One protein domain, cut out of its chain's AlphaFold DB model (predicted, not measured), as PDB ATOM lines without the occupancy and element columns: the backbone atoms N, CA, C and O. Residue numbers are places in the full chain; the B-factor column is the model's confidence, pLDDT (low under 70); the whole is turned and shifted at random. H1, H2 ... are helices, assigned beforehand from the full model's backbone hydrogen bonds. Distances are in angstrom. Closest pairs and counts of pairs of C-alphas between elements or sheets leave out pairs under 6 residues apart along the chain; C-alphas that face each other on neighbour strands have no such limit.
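Overview. This is residues 185 to 242 and 582 to 628 of the 804 residues of an uncharacterized protein of Tritrichomonas foetus (UniProt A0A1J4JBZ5). One long helix, H1, makes the length of a rod, and three short helices wrap part way round its middle. H2 runs side by side with H1 and H4 crosses it; H1's residues 185 to 199 and 223 to 242 stick out. The printed part has 105 residues, 94 of them in four named helices, H1 to H4 in chain order, with no named strand; its class is all helix, and it is extended, with a radius of gyration of the C-alphas of 20.6 A and spans of 86 by 29 by 18 A.

Along the chain. Find C-alpha 185 at (-12.128, -18.036, -38.375); H1 runs 85.8 A to residue 242. Then come H2, residues 582 to 595, H3, residues 603 to 609, and H4, residues 614 to 628, 21.8 A, ending at C-alpha 628 (-30.569, 25.242, -13.749).

Arrangement. From the hub, H1, look at the closest C-alphas: residues 201 to 215 touch H2 (Ala 215 and Val 593, 6.7 A; shallow tilt of 7 degrees, the same way). Leu 212 and Ala 603, 6.6 A, mark H3's touch, Thr 217 and Val 621, 6.4 A, H4's, at a steep tilt of 58 degrees. O i to N i+4 pairs are within hydrogen-bond range throughout H2 and H3, 51 of 54 in H1, 10 of 11 in H4.

Size, cuts and confidence. Residues 243 to 581 are cut out, a C-alpha gap of 60.1 A. Residues 228 to 242, 595 to 602 and 625 to 628 have pLDDT under 70.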
ATOM      1  N   ALA A 185     -10.731 -18.468 -38.297       72.19
ATOM      2  CA  ALA A 185     -12.128 -18.036 -38.375       72.19
ATOM      3  C   ALA A 185     -12.883 -18.241 -37.048       72.19
ATOM      4  O   ALA A 185     -13.657 -17.369 -36.638       72.19
ATOM      5  N   LEU A 186     -12.646 -19.368 -36.367       72.00
ATOM      6  CA  LEU A 186     -13.239 -19.651 -35.056       72.00
ATOM      7  C   LEU A 186     -12.659 -18.729 -33.974       72.00
ATOM      8  O   LEU A 186     -13.397 -18.194 -33.145       72.00
ATOM      9  N   GLU A 187     -11.355 -18.475 -34.025       76.75
ATOM     10  CA  GLU A 187     -10.665 -17.591 -33.087       76.75
ATOM     11  C   GLU A 187     -11.153 -16.138 -33.208       76.75
ATOM     12  O   GLU A 187     -11.445 -15.484 -32.203       76.75
ATOM     13  N   LYS A 188     -11.397 -15.669 -34.438       81.06
ATOM     14  CA  LYS A 188     -12.004 -14.356 -34.698       81.06
ATOM     15  C   LYS A 188     -13.437 -14.239 -34.159       81.06
ATOM     16  O   LYS A 188     -13.824 -13.178 -33.669       81.06
ATOM     17  N   TYR A 189     -14.239 -15.307 -34.224       78.31
ATOM     18  CA  TYR A 189     -15.578 -15.320 -33.615       78.31
ATOM     19  C   TYR A 189     -15.501 -15.190 -32.086       78.31
ATOM     20  O   TYR A 189     -16.240 -14.396 -31.500       78.31
ATOM     21  N   ASN A 190     -14.572 -15.909 -31.453       76.56
ATOM     22  CA  ASN A 190     -14.362 -15.850 -30.006       76.56
ATOM     23  C   ASN A 190     -13.917 -14.453 -29.542       76.56
ATOM     24  O   ASN A 190     -14.442 -13.951 -28.549       76.56
ATOM     25  N   GLN A 191     -13.015 -13.801 -30.282       82.88
ATOM     26  CA  GLN A 191     -12.597 -12.422 -30.003       82.88
ATOM     27  C   GLN A 191     -13.775 -11.441 -30.085       82.88
ATOM     28  O   GLN A 191     -13.987 -10.656 -29.163       82.88
ATOM     29  N   ASN A 192     -14.600 -11.535 -31.132       83.06
ATOM     30  CA  ASN A 192     -15.765 -10.662 -31.290       83.06
ATOM     31  C   ASN A 192     -16.785 -10.809 -30.146       83.06
ATOM     32  O   ASN A 192     -17.352  -9.816 -29.700       83.06
ATOM     33  N   GLU A 193     -17.050 -12.028 -29.664       77.81
ATOM     34  CA  GLU A 193     -17.965 -12.225 -28.527       77.81
ATOM     35  C   GLU A 193     -17.366 -11.715 -27.209       77.81
ATOM     36  O   GLU A 193     -18.099 -11.160 -26.387       77.81
ATOM     37  N   GLN A 194     -16.047 -11.826 -27.028       79.19
ATOM     38  CA  GLN A 194     -15.365 -11.236 -25.878       79.19
ATOM     39  C   GLN A 194     -15.509  -9.707 -25.873       79.19
ATOM     40  O   GLN A 194     -15.911  -9.138 -24.860       79.19
ATOM     41  N   GLU A 195     -15.336  -9.049 -27.025       84.62
ATOM     42  CA  GLU A 195     -15.575  -7.605 -27.139       84.62
ATOM     43  C   GLU A 195     -17.015  -7.204 -26.784       84.62
ATOM     44  O   GLU A 195     -17.258  -6.109 -26.272       84.62
ATOM     45  N   VAL A 196     -18.006  -8.049 -27.087       81.88
ATOM     46  CA  VAL A 196     -19.408  -7.778 -26.732       81.88
ATOM     47  C   VAL A 196     -19.603  -7.839 -25.217       81.88
ATOM     48  O   VAL A 196     -20.331  -7.007 -24.670       81.88
ATOM     49  N   ILE A 197     -18.946  -8.781 -24.535       77.94
ATOM     50  CA  ILE A 197     -18.950  -8.861 -23.069       77.94
ATOM     51  C   ILE A 197     -18.280  -7.615 -22.478       77.94
ATOM     52  O   ILE A 197     -18.864  -6.983 -21.599       77.94
ATOM     53  N   ASP A 198     -17.137  -7.194 -23.016       82.69
ATOM     54  CA  ASP A 198     -16.405  -6.011 -22.539       82.69
ATOM     55  C   ASP A 198     -17.183  -4.700 -22.779       82.69
ATOM     56  O   ASP A 198     -17.158  -3.759 -21.977       82.69
ATOM     57  N   LYS A 199     -17.962  -4.628 -23.866       86.50
ATOM     58  CA  LYS A 199     -18.909  -3.525 -24.097       86.50
ATOM     59  C   LYS A 199     -20.043  -3.543 -23.071       86.50
ATOM     60  O   LYS A 199     -20.435  -2.481 -22.589       86.50
ATOM     61  N   ALA A 200     -20.560  -4.719 -22.715       79.75
ATOM     62  CA  ALA A 200     -21.611  -4.852 -21.709       79.75
ATOM     63  C   ALA A 200     -21.120  -4.477 -20.300       79.75
ATOM     64  O   ALA A 200     -21.830  -3.766 -19.591       79.75
ATOM     65  N   THR A 201     -19.902  -4.870 -19.910       83.50
ATOM     66  CA  THR A 201     -19.292  -4.449 -18.634       83.50
ATOM     67  C   THR A 201     -19.072  -2.937 -18.602       83.50
ATOM     68  O   THR A 201     -19.426  -2.285 -17.623       83.50
ATOM     69  N   SER A 202     -18.601  -2.345 -19.703       85.38
ATOM     70  CA  SER A 202     -18.435  -0.890 -19.823       85.38
ATOM     71  C   SER A 202     -19.761  -0.130 -19.704       85.38
ATOM     72  O   SER A 202     -19.826   0.929 -19.077       85.38
ATOM     73  N   LEU A 203     -20.842  -0.648 -20.299       84.25
ATOM     74  CA  LEU A 203     -22.183  -0.082 -20.129       84.25
ATOM     75  C   LEU A 203     -22.674  -0.231 -18.688       84.25
ATOM     76  O   LEU A 203     -23.231   0.718 -18.146       84.25
ATOM     77  N   HIS A 204     -22.421  -1.377 -18.055       83.62
ATOM     78  CA  HIS A 204     -22.781  -1.613 -16.662       83.62
ATOM     79  C   HIS A 204     -22.088  -0.625 -15.710       83.62
ATOM     80  O   HIS A 204     -22.755  -0.042 -14.860       83.62
ATOM     81  N   ILE A 205     -20.797  -0.336 -15.915       85.88
ATOM     82  CA  ILE A 205     -20.069   0.698 -15.156       85.88
ATOM     83  C   ILE A 205     -20.760   2.062 -15.302       85.88
ATOM     84  O   ILE A 205     -21.042   2.718 -14.304       85.88
ATOM     85  N   LYS A 206     -21.142   2.461 -16.524       86.50
ATOM     86  CA  LYS A 206     -21.875   3.722 -16.764       86.50
ATOM     87  C   LYS A 206     -23.257   3.751 -16.106       86.50
ATOM     88  O   LYS A 206     -23.722   4.802 -15.663       86.50
ATOM     89  N   GLU A 207     -23.950   2.617 -16.052       83.62
ATOM     90  CA  GLU A 207     -25.221   2.515 -15.332       83.62
ATOM     91  C   GLU A 207     -25.024   2.667 -13.820       83.62
ATOM     92  O   GLU A 207     -25.800   3.377 -13.179       83.62
ATOM     93  N   ILE A 208     -23.965   2.075 -13.260       85.31
ATOM     94  CA  ILE A 208     -23.590   2.239 -11.849       85.31
ATOM     95  C   ILE A 208     -23.227   3.696 -11.557       85.31
ATOM     96  O   ILE A 208     -23.739   4.260 -10.590       85.31
ATOM     97  N   GLU A 209     -22.445   4.348 -12.422       84.81
ATOM     98  CA  GLU A 209     -22.195   5.793 -12.345       84.81
ATOM     99  C   GLU A 209     -23.515   6.579 -12.314       84.81
ATOM    100  O   GLU A 209     -23.688   7.466 -11.483       84.81
ATOM    101  N   SER A 210     -24.491   6.237 -13.161       85.75
ATOM    102  CA  SER A 210     -25.812   6.884 -13.172       85.75
ATOM    103  C   SER A 210     -26.604   6.664 -11.875       85.75
ATOM    104  O   SER A 210     -27.300   7.573 -11.404       85.75
ATOM    105  N   ILE A 211     -26.523   5.470 -11.281       83.75
ATOM    106  CA  ILE A 211     -27.133   5.168  -9.979       83.75
ATOM    107  C   ILE A 211     -26.463   6.011  -8.882       83.75
ATOM    108  O   ILE A 211     -27.169   6.640  -8.091       83.75
ATOM    109  N   LEU A 212     -25.129   6.116  -8.890       83.56
ATOM    110  CA  LEU A 212     -24.359   6.961  -7.971       83.56
ATOM    111  C   LEU A 212     -24.704   8.448  -8.130       83.56
ATOM    112  O   LEU A 212     -24.957   9.123  -7.135       83.56
ATOM    113  N   VAL A 213     -24.809   8.956  -9.365       85.12
ATOM    114  CA  VAL A 213     -25.279  10.326  -9.649       85.12
ATOM    115  C   VAL A 213     -26.649  10.560  -9.026       85.12
ATOM    116  O   VAL A 213     -26.858  11.576  -8.361       85.12
ATOM    117  N   ARG A 214     -27.599   9.635  -9.220       83.06
ATOM    118  CA  ARG A 214     -28.951   9.747  -8.651       83.06
ATOM    119  C   ARG A 214     -28.924   9.737  -7.123       83.06
ATOM    120  O   ARG A 214     -29.650  10.527  -6.521       83.06
ATOM    121  N   ALA A 215     -28.100   8.889  -6.510       81.75
ATOM    122  CA  ALA A 215     -27.927   8.830  -5.060       81.75
ATOM    123  C   ALA A 215     -27.377  10.154  -4.504       81.75
ATOM    124  O   ALA A 215     -28.012  10.762  -3.646       81.75
ATOM    125  N   LEU A 216     -26.275  10.655  -5.072       82.75
ATOM    126  CA  LEU A 216     -25.651  11.926  -4.687       82.75
ATOM    127  C   LEU A 216     -26.589  13.120  -4.909       82.75
ATOM    128  O   LEU A 216     -26.656  14.027  -4.086       82.75
ATOM    129  N   THR A 217     -27.364  13.109  -5.997       82.56
ATOM    130  CA  THR A 217     -28.364  14.152  -6.274       82.56
ATOM    131  C   THR A 217     -29.460  14.166  -5.210       82.56
ATOM    132  O   THR A 217     -29.875  15.241  -4.784       82.56
ATOM    133  N   LYS A 218     -29.934  12.990  -4.771       80.75
ATOM    134  CA  LYS A 218     -30.922  12.875  -3.687       80.75
ATOM    135  C   LYS A 218     -30.343  13.303  -2.340       80.75
ATOM    136  O   LYS A 218     -31.032  13.994  -1.600       80.75
ATOM    137  N   GLU A 219     -29.101  12.926  -2.037       80.56
ATOM    138  CA  GLU A 219     -28.386  13.341  -0.822       80.56
ATOM    139  C   GLU A 219     -28.255  14.871  -0.758       80.56
ATOM    140  O   GLU A 219     -28.618  15.493   0.238       80.56
ATOM    141  N   GLU A 220     -27.832  15.500  -1.856       79.56
ATOM    142  CA  GLU A 220     -27.693  16.954  -1.941       79.56
ATOM    143  C   GLU A 220     -29.050  17.676  -1.919       79.56
ATOM    144  O   GLU A 220     -29.194  18.706  -1.263       79.56
ATOM    145  N   GLN A 221     -30.085  17.119  -2.560       78.19
ATOM    146  CA  GLN A 221     -31.456  17.631  -2.441       78.19
ATOM    147  C   GLN A 221     -31.985  17.539  -1.007       78.19
ATOM    148  O   GLN A 221     -32.617  18.485  -0.547       78.19
ATOM    149  N   ALA A 222     -31.718  16.442  -0.294       79.00
ATOM    150  CA  ALA A 222     -32.095  16.290   1.108       79.00
ATOM    151  C   ALA A 222     -31.349  17.294   2.001       79.00
ATOM    152  O   ALA A 222     -31.961  17.892   2.882       79.00
ATOM    153  N   HIS A 223     -30.062  17.544   1.735       76.88
ATOM    154  CA  HIS A 223     -29.287  18.580   2.421       76.88
ATOM    155  C   HIS A 223     -29.863  19.984   2.174       76.88
ATOM    156  O   HIS A 223     -30.071  20.741   3.117       76.88
ATOM    157  N   LEU A 224     -30.175  20.325   0.919       77.06
ATOM    158  CA  LEU A 224     -30.801  21.602   0.559       77.06
ATOM    159  C   LEU A 224     -32.206  21.757   1.151       77.06
ATOM    160  O   LEU A 224     -32.589  22.862   1.528       77.06
ATOM    161  N   GLN A 225     -32.987  20.676   1.204       75.75
ATOM    162  CA  GLN A 225     -34.310  20.685   1.819       75.75
ATOM    163  C   GLN A 225     -34.194  20.920   3.325       75.75
ATOM    164  O   GLN A 225     -34.848  21.821   3.830       75.75
ATOM    165  N   LYS A 226     -33.282  20.220   4.005       76.25
ATOM    166  CA  LYS A 226     -32.988  20.445   5.425       76.25
ATOM    167  C   LYS A 226     -32.549  21.887   5.694       76.25
ATOM    168  O   LYS A 226     -33.064  22.521   6.600       76.25
ATOM    169  N   GLU A 227     -31.677  22.447   4.857       73.19
ATOM    170  CA  GLU A 227     -31.239  23.843   4.981       73.19
ATOM    171  C   GLU A 227     -32.389  24.848   4.768       73.19
ATOM    172  O   GLU A 227     -32.425  25.907   5.398       73.19
ATOM    173  N   LYS A 228     -33.349  24.540   3.886       69.94
ATOM    174  CA  LYS A 228     -34.572  25.341   3.724       69.94
ATOM    175  C   LYS A 228     -35.493  25.218   4.930       69.94
ATOM    176  O   LYS A 228     -35.964  26.251   5.399       69.94
ATOM    177  N   ASP A 229     -35.714  24.002   5.416       67.88
ATOM    178  CA  ASP A 229     -36.554  23.723   6.577       67.88
ATOM    179  C   ASP A 229     -35.976  24.426   7.824       67.88
ATOM    180  O   ASP A 229     -36.717  25.085   8.551       67.88
ATOM    181  N   ASP A 230     -34.649  24.430   8.000       67.69
ATOM    182  CA  ASP A 230     -33.949  25.156   9.070       67.69
ATOM    183  C   ASP A 230     -34.120  26.687   8.939       67.69
ATOM    184  O   ASP A 230     -34.388  27.384   9.922       67.69
ATOM    185  N   ARG A 231     -34.048  27.249   7.720       67.75
ATOM    186  CA  ARG A 231     -34.319  28.685   7.480       67.75
ATOM    187  C   ARG A 231     -35.786  29.057   7.693       67.75
ATOM    188  O   ARG A 231     -36.078  30.190   8.081       67.75
ATOM    189  N   GLU A 232     -36.710  28.154   7.385       61.53
ATOM    190  CA  GLU A 232     -38.144  28.361   7.577       61.53
ATOM    191  C   GLU A 232     -38.516  28.264   9.062       61.53
ATOM    192  O   GLU A 232     -39.283  29.095   9.550       61.53
ATOM    193  N   TYR A 233     -37.862  27.367   9.805       62.03
ATOM    194  CA  TYR A 233     -37.920  27.290  11.264       62.03
ATOM    195  C   TYR A 233     -37.435  28.595  11.926       62.03
ATOM    196  O   TYR A 233     -38.093  29.131  12.819       62.03
ATOM    197  N   GLU A 234     -36.358  29.198  11.407       56.78
ATOM    198  CA  GLU A 234     -35.858  30.510  11.851       56.78
ATOM    199  C   GLU A 234     -36.834  31.666  11.520       56.78
ATOM    200  O   GLU A 234     -36.938  32.652  12.255       56.78
ATOM    201  N   ARG A 235     -37.591  31.553  10.418       55.94
ATOM    202  CA  ARG A 235     -38.606  32.538   9.993       55.94
ATOM    203  C   ARG A 235     -39.889  32.444  10.820       55.94
ATOM    204  O   ARG A 235     -40.450  33.478  11.180       55.94
ATOM    205  N   LEU A 236     -40.324  31.226  11.143       53.66
ATOM    206  CA  LEU A 236     -41.474  30.943  12.009       53.66
ATOM    207  C   LEU A 236     -41.242  31.469  13.429       53.66
ATOM    208  O   LEU A 236     -42.130  32.102  13.996       53.66
ATOM    209  N   ARG A 237     -40.011  31.355  13.941       53.88
ATOM    210  CA  ARG A 237     -39.609  31.931  15.231       53.88
ATOM    211  C   ARG A 237     -39.723  33.466  15.284       53.88
ATOM    212  O   ARG A 237     -40.028  34.004  16.340       53.88
ATOM    213  N   ARG A 238     -39.543  34.173  14.157       54.22
ATOM    214  CA  ARG A 238     -39.715  35.644  14.061       54.22
ATOM    215  C   ARG A 238     -41.170  36.091  13.872       54.22
ATOM    216  O   ARG A 238     -41.521  37.200  14.256       54.22
ATOM    217  N   LEU A 239     -42.017  35.242  13.289       52.31
ATOM    218  CA  LEU A 239     -43.436  35.530  13.040       52.31
ATOM    219  C   LEU A 239     -44.323  35.301  14.278       52.31
ATOM    220  O   LEU A 239     -45.351  35.965  14.420       52.31
ATOM    221  N   GLU A 240     -43.917  34.417  15.193       50.84
ATOM    222  CA  GLU A 240     -44.607  34.173  16.470       50.84
ATOM    223  C   GLU A 240     -44.563  35.413  17.398       50.84
ATOM    224  O   GLU A 240     -45.529  35.697  18.108       50.84
ATOM    225  N   GLU A 241     -43.496  36.222  17.333       51.19
ATOM    226  CA  GLU A 241     -43.319  37.438  18.152       51.19
ATOM    227  C   GLU A 241     -44.114  38.654  17.627       51.19
ATOM    228  O   GLU A 241     -44.553  39.506  18.405       51.19
ATOM    229  N   GLU A 242     -44.382  38.725  16.319       46.06
ATOM    230  CA  GLU A 242     -45.115  39.837  15.688       46.06
ATOM    231  C   GLU A 242     -46.650  39.671  15.792       46.06
ATOM    232  O   GLU A 242     -47.417  40.643  15.754       46.06
ATOM    233  N   LEU A 582     -23.900  -9.291 -14.228       84.25
ATOM    234  CA  LEU A 582     -24.036  -7.827 -14.304       84.25
ATOM    235  C   LEU A 582     -25.461  -7.364 -13.947       84.25
ATOM    236  O   LEU A 582     -25.647  -6.387 -13.226       84.25
ATOM    237  N   SER A 583     -26.490  -8.084 -14.403       85.56
ATOM    238  CA  SER A 583     -27.885  -7.772 -14.066       85.56
ATOM    239  C   SER A 583     -28.182  -7.951 -12.573       85.56
ATOM    240  O   SER A 583     -28.870  -7.119 -11.982       85.56
ATOM    241  N   ASN A 584     -27.669  -9.017 -11.953       87.38
ATOM    242  CA  ASN A 584     -27.849  -9.274 -10.525       87.38
ATOM    243  C   ASN A 584     -27.107  -8.237  -9.674       87.38
ATOM    244  O   ASN A 584     -27.671  -7.728  -8.709       87.38
ATOM    245  N   GLU A 585     -25.877  -7.877 -10.057       84.62
ATOM    246  CA  GLU A 585     -25.117  -6.803  -9.409       84.62
ATOM    247  C   GLU A 585     -25.857  -5.466  -9.487       84.62
ATOM    248  O   GLU A 585     -25.991  -4.779  -8.477       84.62
ATOM    249  N   LYS A 586     -26.421  -5.128 -10.655       85.50
ATOM    250  CA  LYS A 586     -27.247  -3.926 -10.822       85.50
ATOM    251  C   LYS A 586     -28.422  -3.910  -9.850       85.50
ATOM    252  O   LYS A 586     -28.625  -2.915  -9.159       85.50
ATOM    253  N   ALA A 587     -29.196  -4.993  -9.808       83.44
ATOM    254  CA  ALA A 587     -30.376  -5.087  -8.955       83.44
ATOM    255  C   ALA A 587     -30.009  -4.969  -7.466       83.44
ATOM    256  O   ALA A 587     -30.702  -4.283  -6.713       83.44
ATOM    257  N   LEU A 588     -28.893  -5.582  -7.057       85.19
ATOM    258  CA  LEU A 588     -28.376  -5.486  -5.692       85.19
ATOM    259  C   LEU A 588     -27.980  -4.042  -5.343       85.19
ATOM    260  O   LEU A 588     -28.383  -3.533  -4.300       85.19
ATOM    261  N   LEU A 589     -27.272  -3.352  -6.243       81.31
ATOM    262  CA  LEU A 589     -26.867  -1.955  -6.054       81.31
ATOM    263  C   LEU A 589     -28.063  -0.995  -6.027       81.31
ATOM    264  O   LEU A 589     -28.110  -0.090  -5.195       81.31
ATOM    265  N   GLU A 590     -29.055  -1.180  -6.902       81.69
ATOM    266  CA  GLU A 590     -30.288  -0.384  -6.874       81.69
ATOM    267  C   GLU A 590     -31.063  -0.590  -5.567       81.69
ATOM    268  O   GLU A 590     -31.590   0.377  -5.004       81.69
ATOM    269  N   PHE A 591     -31.092  -1.821  -5.049       81.50
ATOM    270  CA  PHE A 591     -31.691  -2.136  -3.756       81.50
ATOM    271  C   PHE A 591     -30.930  -1.485  -2.590       81.50
ATOM    272  O   PHE A 591     -31.549  -0.838  -1.740       81.50
ATOM    273  N   GLU A 592     -29.598  -1.591  -2.559       78.19
ATOM    274  CA  GLU A 592     -28.751  -0.975  -1.529       78.19
ATOM    275  C   GLU A 592     -28.889   0.550  -1.517       78.19
ATOM    276  O   GLU A 592     -29.128   1.141  -0.462       78.19
ATOM    277  N   VAL A 593     -28.841   1.194  -2.686       75.12
ATOM    278  CA  VAL A 593     -29.021   2.648  -2.829       75.12
ATOM    279  C   VAL A 593     -30.452   3.078  -2.487       75.12
ATOM    280  O   VAL A 593     -30.658   4.144  -1.904       75.12
ATOM    281  N   GLY A 594     -31.456   2.256  -2.803       71.44
ATOM    282  CA  GLY A 594     -32.846   2.495  -2.414       71.44
ATOM    283  C   GLY A 594     -33.060   2.451  -0.897       71.44
ATOM    284  O   GLY A 594     -33.813   3.260  -0.354       71.44
ATOM    285  N   LYS A 595     -32.362   1.546  -0.199       67.88
ATOM    286  CA  LYS A 595     -32.427   1.378   1.262       67.88
ATOM    287  C   LYS A 595     -31.572   2.408   2.018       67.88
ATOM    288  O   LYS A 595     -31.919   2.784   3.140       67.88
ATOM    289  N   ALA A 596     -30.521   2.931   1.380       55.53
ATOM    290  CA  ALA A 596     -29.592   3.926   1.926       55.53
ATOM    291  C   ALA A 596     -30.229   5.276   2.305       55.53
ATOM    292  O   ALA A 596     -29.623   6.066   3.022       55.53
ATOM    293  N   GLY A 597     -31.482   5.534   1.909       55.00
ATOM    294  CA  GLY A 597     -32.245   6.695   2.382       55.00
ATOM    295  C   GLY A 597     -32.474   6.742   3.904       55.00
ATOM    296  O   GLY A 597     -32.998   7.738   4.392       55.00
ATOM    297  N   LYS A 598     -32.117   5.687   4.659       54.38
ATOM    298  CA  LYS A 598     -32.257   5.627   6.130       54.38
ATOM    299  C   LYS A 598     -30.999   5.191   6.895       54.38
ATOM    300  O   LYS A 598     -30.915   5.466   8.085       54.38
ATOM    301  N   VAL A 599     -30.031   4.532   6.255       49.81
ATOM    302  CA  VAL A 599     -28.760   4.114   6.871       49.81
ATOM    303  C   VAL A 599     -27.663   4.307   5.831       49.81
ATOM    304  O   VAL A 599     -27.767   3.785   4.729       49.81
ATOM    305  N   SER A 600     -26.651   5.100   6.174       51.09
ATOM    306  CA  SER A 600     -25.546   5.493   5.298       51.09
ATOM    307  C   SER A 600     -24.729   4.276   4.847       51.09
ATOM    308  O   SER A 600     -23.795   3.860   5.527       51.09
ATOM    309  N   THR A 601     -25.054   3.696   3.693       57.25
ATOM    310  CA  THR A 601     -24.032   3.024   2.887       57.25
ATOM    311  C   THR A 601     -23.278   4.112   2.125       57.25
ATOM    312  O   THR A 601     -23.895   4.910   1.411       57.25
ATOM    313  N   PRO A 602     -21.949   4.224   2.291       69.56
ATOM    314  CA  PRO A 602     -21.206   5.283   1.644       69.56
ATOM    315  C   PRO A 602     -21.142   4.961   0.155       69.56
ATOM    316  O   PRO A 602     -20.510   3.984  -0.245       69.56
ATOM    317  N   ALA A 603     -21.740   5.820  -0.674       75.00
ATOM    318  CA  ALA A 603     -21.574   5.825  -2.129       75.00
ATOM    319  C   ALA A 603     -20.092   5.693  -2.559       75.00
ATOM    320  O   ALA A 603     -19.804   5.197  -3.643       75.00
ATOM    321  N   SER A 604     -19.159   6.069  -1.673       78.44
ATOM    322  CA  SER A 604     -17.709   5.873  -1.793       78.44
ATOM    323  C   SER A 604     -17.287   4.411  -1.971       78.44
ATOM    324  O   SER A 604     -16.429   4.142  -2.797       78.44
ATOM    325  N   SER A 605     -17.897   3.469  -1.245       81.06
ATOM    326  CA  SER A 605     -17.546   2.039  -1.318       81.06
ATOM    327  C   SER A 605     -17.943   1.406  -2.656       81.06
ATOM    328  O   SER A 605     -17.191   0.631  -3.243       81.06
ATOM    329  N   ILE A 606     -19.110   1.793  -3.180       81.75
ATOM    330  CA  ILE A 606     -19.589   1.371  -4.501       81.75
ATOM    331  C   ILE A 606     -18.714   2.003  -5.591       81.75
ATOM    332  O   ILE A 606     -18.340   1.325  -6.542       81.75
ATOM    333  N   ALA A 607     -18.348   3.279  -5.450       83.00
ATOM    334  CA  ALA A 607     -17.476   3.960  -6.402       83.00
ATOM    335  C   ALA A 607     -16.068   3.333  -6.457       83.00
ATOM    336  O   ALA A 607     -15.554   3.087  -7.544       83.00
ATOM    337  N   GLU A 608     -15.491   2.976  -5.307       85.38
ATOM    338  CA  GLU A 608     -14.188   2.305  -5.213       85.38
ATOM    339  C   GLU A 608     -14.192   0.926  -5.893       85.38
ATOM    340  O   GLU A 608     -13.293   0.622  -6.677       85.38
ATOM    341  N   LYS A 609     -15.251   0.124  -5.690       84.81
ATOM    342  CA  LYS A 609     -15.391  -1.208  -6.306       84.81
ATOM    343  C   LYS A 609     -15.346  -1.173  -7.840       84.81
ATOM    344  O   LYS A 609     -14.828  -2.106  -8.451       84.81
ATOM    345  N   TYR A 610     -15.877  -0.117  -8.458       85.69
ATOM    346  CA  TYR A 610     -15.923   0.040  -9.918       85.69
ATOM    347  C   TYR A 610     -14.906   1.062 -10.453       85.69
ATOM    348  O   TYR A 610     -14.964   1.401 -11.632       85.69
ATOM    349  N   GLN A 611     -13.966   1.523  -9.614       86.00
ATOM    350  CA  GLN A 611     -12.930   2.509  -9.964       86.00
ATOM    351  C   GLN A 611     -13.496   3.831 -10.513       86.00
ATOM    352  O   GLN A 611     -12.937   4.454 -11.413       86.00
ATOM    353  N   ILE A 612     -14.628   4.258  -9.967       87.19
ATOM    354  CA  ILE A 612     -15.329   5.480 -10.343       87.19
ATOM    355  C   ILE A 612     -14.867   6.620  -9.416       87.19
ATOM    356  O   ILE A 612     -14.975   6.509  -8.195       87.19
ATOM    357  N   ASP A 613     -14.400   7.744  -9.971       86.81
ATOM    358  CA  ASP A 613     -14.008   8.922  -9.178       86.81
ATOM    359  C   ASP A 613     -15.245   9.641  -8.606       86.81
ATOM    360  O   ASP A 613     -15.958  10.395  -9.285       86.81
ATOM    361  N   ILE A 614     -15.513   9.403  -7.320       85.50
ATOM    362  CA  ILE A 614     -16.672   9.968  -6.627       85.50
ATOM    363  C   ILE A 614     -16.596  11.489  -6.462       85.50
ATOM    364  O   ILE A 614     -17.634  12.159  -6.424       85.50
ATOM    365  N   ASP A 615     -15.395  12.056  -6.381       83.62
ATOM    366  CA  ASP A 615     -15.211  13.489  -6.190       83.62
ATOM    367  C   ASP A 615     -15.456  14.247  -7.494       83.62
ATOM    368  O   ASP A 615     -16.072  15.322  -7.483       83.62
ATOM    369  N   GLU A 616     -15.073  13.666  -8.631       86.88
ATOM    370  CA  GLU A 616     -15.456  14.178  -9.947       86.88
ATOM    371  C   GLU A 616     -16.983  14.151 -10.134       86.88
ATOM    372  O   GLU A 616     -17.593  15.150 -10.539       86.88
ATOM    373  N   LEU A 617     -17.633  13.047  -9.755       83.81
ATOM    374  CA  LEU A 617     -19.092  12.902  -9.803       83.81
ATOM    375  C   LEU A 617     -19.817  13.921  -8.922       83.81
ATOM    376  O   LEU A 617     -20.752  14.582  -9.384       83.81
ATOM    377  N   ARG A 618     -19.358  14.118  -7.682       82.56
ATOM    378  CA  ARG A 618     -19.884  15.147  -6.771       82.56
ATOM    379  C   ARG A 618     -19.741  16.546  -7.360       82.56
ATOM    380  O   ARG A 618     -20.682  17.337  -7.283       82.56
ATOM    381  N   LYS A 619     -18.601  16.870  -7.981       83.25
ATOM    382  CA  LYS A 619     -18.414  18.152  -8.685       83.25
ATOM    383  C   LYS A 619     -19.411  18.296  -9.836       83.25
ATOM    384  O   LYS A 619     -20.012  19.363  -9.976       83.25
ATOM    385  N   ARG A 620     -19.625  17.240 -10.628       82.81
ATOM    386  CA  ARG A 620     -20.540  17.233 -11.781       82.81
ATOM    387  C   ARG A 620     -22.003  17.450 -11.370       82.81
ATOM    388  O   ARG A 620     -22.684  18.270 -11.988       82.81
ATOM    389  N   VAL A 621     -22.463  16.798 -10.299       83.44
ATOM    390  CA  VAL A 621     -23.821  16.976  -9.739       83.44
ATOM    391  C   VAL A 621     -24.041  18.419  -9.266       83.44
ATOM    392  O   VAL A 621     -25.015  19.059  -9.673       83.44
ATOM    393  N   ARG A 622     -23.080  18.985  -8.519       79.00
ATOM    394  CA  ARG A 622     -23.123  20.390  -8.068       79.00
ATOM    395  C   ARG A 622     -23.202  21.383  -9.229       79.00
ATOM    396  O   ARG A 622     -23.930  22.374  -9.153       79.00
ATOM    397  N   HIS A 623     -22.462  21.137 -10.313       77.94
ATOM    398  CA  HIS A 623     -22.476  21.997 -11.502       77.94
ATOM    399  C   HIS A 623     -23.797  21.900 -12.282       77.94
ATOM    400  O   HIS A 623     -24.325  22.933 -12.699       77.94
ATOM    401  N   GLN A 624     -24.378  20.702 -12.428       76.38
ATOM    402  CA  GLN A 624     -25.678  20.530 -13.096       76.38
ATOM    403  C   GLN A 624     -26.818  21.272 -12.386       76.38
ATOM    404  O   GLN A 624     -27.697  21.820 -13.052       76.38
ATOM    405  N   GLN A 625     -26.811  21.330 -11.051       65.19
ATOM    406  CA  GLN A 625     -27.843  22.061 -10.313       65.19
ATOM    407  C   GLN A 625     -27.653  23.583 -10.371       65.19
ATOM    408  O   GLN A 625     -28.631  24.309 -10.565       65.19
ATOM    409  N   LYS A 626     -26.408  24.076 -10.287       65.19
ATOM    410  CA  LYS A 626     -26.107  25.516 -10.400       65.19
ATOM    411  C   LYS A 626     -26.462  26.097 -11.775       65.19
ATOM    412  O   LYS A 626     -26.893  27.242 -11.845       65.19
ATOM    413  N   GLY A 627     -26.359  25.310 -12.848       57.19
ATOM    414  CA  GLY A 627     -26.748  25.744 -14.198       57.19
ATOM    415  C   GLY A 627     -28.263  25.850 -14.433       57.19
ATOM    416  O   GLY A 627     -28.689  26.527 -15.366       57.19
ATOM    417  N   ARG A 628     -29.100  25.208 -13.602       52.53
ATOM    418  CA  ARG A 628     -30.569  25.242 -13.749       52.53
ATOM    419  C   ARG A 628     -31.253  26.346 -12.944       52.53
ATOM    420  O   ARG A 628     -32.343  26.764 -13.324       52.53
TER     421      ARG A 628